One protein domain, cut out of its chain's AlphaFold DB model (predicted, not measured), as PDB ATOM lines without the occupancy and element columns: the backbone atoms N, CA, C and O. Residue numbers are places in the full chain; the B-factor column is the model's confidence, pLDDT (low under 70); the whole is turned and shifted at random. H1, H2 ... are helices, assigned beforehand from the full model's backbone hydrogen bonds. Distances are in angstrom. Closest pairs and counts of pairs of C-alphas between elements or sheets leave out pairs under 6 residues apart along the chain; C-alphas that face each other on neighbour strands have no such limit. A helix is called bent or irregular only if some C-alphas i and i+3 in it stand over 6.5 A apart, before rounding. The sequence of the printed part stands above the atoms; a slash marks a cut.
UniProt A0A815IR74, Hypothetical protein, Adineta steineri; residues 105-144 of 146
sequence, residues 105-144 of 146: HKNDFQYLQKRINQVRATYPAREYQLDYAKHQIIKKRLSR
ATOM      1  N   HIS A 105      -7.059 -42.924  26.848       92.56
ATOM      2  CA  HIS A 105      -8.165 -43.766  27.309       92.56
ATOM      3  C   HIS A 105      -7.907 -44.427  28.669       92.56
ATOM      4  O   HIS A 105      -8.827 -44.567  29.480       92.56
ATOM      5  N   LYS A 106      -6.666 -44.848  28.946       94.75
ATOM      6  CA  LYS A 106      -6.305 -45.409  30.257       94.75
ATOM      7  C   LYS A 106      -6.402 -44.363  31.362       94.75
ATOM      8  O   LYS A 106      -6.902 -44.683  32.441       94.75
ATOM      9  N   ASN A 107      -5.940 -43.144  31.103       94.56
ATOM     10  CA  ASN A 107      -5.997 -42.052  32.070       94.56
ATOM     11  C   ASN A 107      -7.449 -41.660  32.368       94.56
ATOM     12  O   ASN A 107      -7.827 -41.571  33.539       94.56
ATOM     13  N   ASP A 108      -8.278 -41.535  31.331       94.75
ATOM     14  CA  ASP A 108      -9.706 -41.237  31.464       94.75
ATOM     15  C   ASP A 108     -10.438 -42.318  32.258       94.75
ATOM     16  O   ASP A 108     -11.194 -42.018  33.187       94.75
ATOM     17  N   PHE A 109     -10.169 -43.590  31.955       95.62
ATOM     18  CA  PHE A 109     -10.748 -44.708  32.691       95.62
ATOM     19  C   PHE A 109     -10.360 -44.673  34.174       95.62
ATOM     20  O   PHE A 109     -11.218 -44.806  35.046       95.62
ATOM     21  N   GLN A 110      -9.080 -44.448  34.482       94.94
ATOM     22  CA  GLN A 110      -8.613 -44.347  35.866       94.94
ATOM     23  C   GLN A 110      -9.246 -43.163  36.604       94.94
ATOM     24  O   GLN A 110      -9.605 -43.289  37.777       94.94
ATOM     25  N   TYR A 111      -9.398 -42.020  35.936       95.31
ATOM     26  CA  TYR A 111     -10.061 -40.846  36.492       95.31
ATOM     27  C   TYR A 111     -11.540 -41.118  36.798       95.31
ATOM     28  O   TYR A 111     -12.003 -40.861  37.915       95.31
ATOM     29  N   LEU A 112     -12.271 -41.702  35.845       93.25
ATOM     30  CA  LEU A 112     -13.672 -42.078  36.025       93.25
ATOM     31  C   LEU A 112     -13.838 -43.112  37.137       93.25
ATOM     32  O   LEU A 112     -14.708 -42.948  37.987       93.25
ATOM     33  N   GLN A 113     -12.973 -44.124  37.195       93.00
ATOM     34  CA  GLN A 113     -13.014 -45.138  38.246       93.00
ATOM     35  C   GLN A 113     -12.803 -44.522  39.634       93.00
ATOM     36  O   GLN A 113     -13.527 -44.856  40.570       93.00
ATOM     37  N   LYS A 114     -11.851 -43.590  39.776       92.81
ATOM     38  CA  LYS A 114     -11.643 -42.856  41.034       92.81
ATOM     39  C   LYS A 114     -12.890 -42.068  41.430       92.81
ATOM     40  O   LYS A 114     -13.300 -42.156  42.583       92.81
ATOM     41  N   ARG A 115     -13.522 -41.362  40.487       91.06
ATOM     42  CA  ARG A 115     -14.785 -40.649  40.741       91.06
ATOM     43  C   ARG A 115     -15.904 -41.596  41.161       91.06
ATOM     44  O   ARG A 115     -16.572 -41.321  42.148       91.06
ATOM     45  N   ILE A 116     -16.093 -42.708  40.451       87.81
ATOM     46  CA  ILE A 116     -17.115 -43.712  40.781       87.81
ATOM     47  C   ILE A 116     -16.893 -44.254  42.195       87.81
ATOM     48  O   ILE A 116     -17.843 -44.359  42.959       87.81
ATOM     49  N   ASN A 117     -15.642 -44.526  42.571       86.19
ATOM     50  CA  ASN A 117     -15.309 -45.038  43.900       86.19
ATOM     51  C   ASN A 117     -15.512 -43.998  45.018       86.19
ATOM     52  O   ASN A 117     -15.750 -44.373  46.163       86.19
ATOM     53  N   GLN A 118     -15.389 -42.705  44.709       87.12
ATOM     54  CA  GLN A 118     -15.599 -41.609  45.664       87.12
ATOM     55  C   GLN A 118     -17.080 -41.265  45.852       87.12
ATOM     56  O   GLN A 118     -17.480 -40.804  46.920       87.12
ATOM     57  N   VAL A 119     -17.904 -41.475  44.824       83.44
ATOM     58  CA  VAL A 119     -19.342 -41.224  44.898       83.44
ATOM     59  C   VAL A 119     -20.016 -42.384  45.625       83.44
ATOM     60  O   VAL A 119     -20.102 -43.502  45.123       83.44
ATOM     61  N   ARG A 120     -20.555 -42.112  46.817       77.00
ATOM     62  CA  ARG A 120     -21.428 -43.062  47.511       77.00
ATOM     63  C   ARG A 120     -22.733 -43.190  46.728       77.00
ATOM     64  O   ARG A 120     -23.401 -42.189  46.481       77.00
ATOM     65  N   ALA A 121     -23.101 -44.415  46.356       76.19
ATOM     66  CA  ALA A 121     -24.382 -44.675  45.711       76.19
ATOM     67  C   ALA A 121     -25.523 -44.150  46.599       76.19
ATOM     68  O   ALA A 121     -25.637 -44.532  47.765       76.19
ATOM     69  N   THR A 122     -26.348 -43.257  46.051       78.62
ATOM     70  CA  THR A 122     -27.527 -42.696  46.731       78.62
ATOM     71  C   THR A 122     -28.664 -43.704  46.846       78.62
ATOM     72  O   THR A 122     -29.562 -43.517  47.660       78.62
ATOM     73  N   TYR A 123     -28.611 -44.777  46.056       78.12
ATOM     74  CA  TYR A 123     -29.619 -45.824  46.014       78.12
ATOM     75  C   TYR A 123     -28.974 -47.200  46.227       78.12
ATOM     76  O   TYR A 123     -27.928 -47.483  45.631       78.12
ATOM     77  N   PRO A 124     -29.560 -48.078  47.055       85.00
ATOM     78  CA  PRO A 124     -29.039 -49.423  47.247       85.00
ATOM     79  C   PRO A 124     -29.226 -50.261  45.972       85.00
ATOM     80  O   PRO A 124     -30.303 -50.311  45.376       85.00
ATOM     81  N   ALA A 125     -28.165 -50.963  45.563       83.06
ATOM     82  CA  ALA A 125     -28.113 -51.697  44.292       83.06
ATOM     83  C   ALA A 125     -29.265 -52.704  44.113       83.06
ATOM     84  O   ALA A 125     -29.790 -52.872  43.012       83.06
ATOM     85  N   ARG A 126     -29.691 -53.345  45.208       86.38
ATOM     86  CA  ARG A 126     -30.781 -54.327  45.209       86.38
ATOM     87  C   ARG A 126     -32.132 -53.702  44.857       86.38
ATOM     88  O   ARG A 126     -32.893 -54.298  44.099       86.38
ATOM     89  N   GLU A 127     -32.429 -52.520  45.388       87.75
ATOM     90  CA  GLU A 127     -33.694 -51.828  45.115       87.75
ATOM     91  C   GLU A 127     -33.723 -51.310  43.678       87.75
ATOM     92  O   GLU A 127     -34.714 -51.510  42.977       87.75
ATOM     93  N   TYR A 128     -32.599 -50.772  43.193       88.38
ATOM     94  CA  TYR A 128     -32.460 -50.361  41.794       88.38
ATOM     95  C   TYR A 128     -32.744 -51.515  40.825       88.38
ATOM     96  O   TYR A 128     -33.454 -51.343  39.836       88.38
ATOM     97  N   GLN A 129     -32.221 -52.711  41.109       90.81
ATOM     98  CA  GLN A 129     -32.410 -53.877  40.249       90.81
ATOM     99  C   GLN A 129     -33.879 -54.323  40.186       90.81
ATOM    100  O   GLN A 129     -34.377 -54.672  39.112       90.81
ATOM    101  N   LEU A 130     -34.582 -54.282  41.321       92.38
ATOM    102  CA  LEU A 130     -36.011 -54.589  41.387       92.38
ATOM    103  C   LEU A 130     -36.839 -53.565  40.610       92.38
ATOM    104  O   LEU A 130     -37.717 -53.944  39.830       92.38
ATOM    105  N   ASP A 131     -36.551 -52.278  40.780       92.12
ATOM    106  CA  ASP A 131     -37.275 -51.216  40.085       92.12
ATOM    107  C   ASP A 131     -36.975 -51.185  38.587       92.12
ATOM    108  O   ASP A 131     -37.897 -51.026  37.783       92.12
ATOM    109  N   TYR A 132     -35.736 -51.463  38.178       92.75
ATOM    110  CA  TYR A 132     -35.388 -51.646  36.773       92.75
ATOM    111  C   TYR A 132     -36.197 -52.786  36.142       92.75
ATOM    112  O   TYR A 132     -36.774 -52.611  35.069       92.75
ATOM    113  N   ALA A 133     -36.307 -53.936  36.818       93.31
ATOM    114  CA  ALA A 133     -37.096 -55.064  36.330       93.31
ATOM    115  C   ALA A 133     -38.586 -54.706  36.172       93.31
ATOM    116  O   ALA A 133     -39.180 -54.988  35.126       93.31
ATOM    117  N   LYS A 134     -39.182 -54.020  37.159       93.50
ATOM    118  CA  LYS A 134     -40.561 -53.502  37.060       93.50
ATOM    119  C   LYS A 134     -40.714 -52.544  35.878       93.50
ATOM    120  O   LYS A 134     -41.663 -52.661  35.103       93.50
ATOM    121  N   HIS A 135     -39.764 -51.628  35.708       94.00
ATOM    122  CA  HIS A 135     -39.787 -50.637  34.639       94.00
ATOM    123  C   HIS A 135     -39.680 -51.284  33.251       94.00
ATOM    124  O   HIS A 135     -40.406 -50.891  32.340       94.00
ATOM    125  N   GLN A 136     -38.861 -52.329  33.079       94.50
ATOM    126  CA  GLN A 136     -38.802 -53.086  31.821       94.50
ATOM    127  C   GLN A 136     -40.131 -53.771  31.487       94.50
ATOM    128  O   GLN A 136     -40.551 -53.772  30.330       94.50
ATOM    129  N   ILE A 137     -40.832 -54.311  32.491       92.56
ATOM    130  CA  ILE A 137     -42.163 -54.906  32.301       92.56
ATOM    131  C   ILE A 137     -43.165 -53.842  31.843       92.56
ATOM    132  O   ILE A 137     -43.907 -54.074  30.889       92.56
ATOM    133  N   ILE A 138     -43.176 -52.674  32.490       92.69
ATOM    134  CA  ILE A 138     -44.061 -51.559  32.128       92.69
ATOM    135  C   ILE A 138     -43.737 -51.056  30.720       92.69
ATOM    136  O   ILE A 138     -44.640 -50.955  29.894       92.69
ATOM    137  N   LYS A 139     -42.457 -50.841  30.397       92.88
ATOM    138  CA  LYS A 139     -42.007 -50.430  29.062       92.88
ATOM    139  C   LYS A 139     -42.463 -51.411  27.980       92.88
ATOM    140  O   LYS A 139     -42.988 -50.983  26.961       92.88
ATOM    141  N   LYS A 140     -42.334 -52.720  28.226       90.75
ATOM    142  CA  LYS A 140     -42.781 -53.780  27.305       90.75
ATOM    143  C   LYS A 140     -44.305 -53.846  27.152       90.75
ATOM    144  O   LYS A 140     -44.800 -54.344  26.147       90.75
ATOM    145  N   ARG A 141     -45.060 -53.398  28.160       88.75
ATOM    146  CA  ARG A 141     -46.523 -53.261  28.083       88.75
ATOM    147  C   ARG A 141     -46.918 -52.005  27.312       88.75
ATOM    148  O   ARG A 141     -47.781 -52.097  26.452       88.75
ATOM    149  N   LEU A 142     -46.267 -50.875  27.580       88.56
ATOM    150  CA  LEU A 142     -46.506 -49.603  26.895       88.56
ATOM    151  C   LEU A 142     -46.132 -49.669  25.412       88.56
ATOM    152  O   LEU A 142     -46.875 -49.160  24.586       88.56
ATOM    153  N   SER A 143     -45.060 -50.385  25.059       85.00
ATOM    154  CA  SER A 143     -44.653 -50.600  23.663       85.00
ATOM    155  C   SER A 143     -45.646 -51.423  22.835       85.00
ATOM    156  O   SER A 143     -45.416 -51.639  21.655       85.00
ATOM    157  N   ARG A 144     -46.700 -51.977  23.448       80.31
ATOM    158  CA  ARG A 144     -47.803 -52.636  22.728       80.31
ATOM    159  C   ARG A 144     -48.887 -51.651  22.293       80.31
ATOM    160  O   ARG A 144     -49.754 -52.033  21.520       80.31
TER     161      ARG A 144
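This is residues 105 to 144 of the 146 residues of the protein "Hypothetical protein" of Adineta steineri (UniProt A0A815IR74). Two helices form the arms of a wide, open V, with the link of residues 119 to 124 at its base and empty space between the arms. H1 comes first and the longer H2 second, and no contact joins the two arms. The printed part has 40 residues with two named helices, H1 then H2, and no named strand; the class is all helix. The whole is extended, with a radius of gyration of the C-alphas of 15.8 A, and flat, spanning 44 by 23 by 10 A.

Find C-alpha 105 at (-8.165, -43.766, 27.309), where H1 begins; it holds residues 105 to 118 and measures 19.9 A from first to last C-alpha. It ends at C-alpha 118, at (-15.599, -41.609, 45.664). Go on through residues 119 to 124 to C-alpha 125 at (-28.113, -51.697, 44.292), where H2 begins. H2 holds residues 125 to 142, measures 25.4 A, and ends at C-alpha 142, at (-46.506, -49.603, 26.895).

Look at z: it is 27.309 at C-alpha 105 and 45.664 at C-alpha 118 in H1, then 44.292 at C-alpha 125 and 26.895 at C-alpha 142 in H2. H1 and H2 are apart, with no C-alpha of the one within 8 A of the other. In both helices, every O i to N i+4 pair is within hydrogen-bond range, and neither is bent.

The two C-alphas farthest apart, those of Asn 107 and Arg 144, are 44.1 A apart. Residues 105 to 144 stand free: no C-alpha 8 or more residues away along the chain comes within 10 A. The link from H1 to H2 is short, with 6 residues. The printed part has no cut. The mean pLDDT of the printed part is 89.3, and no printed residue is under 70.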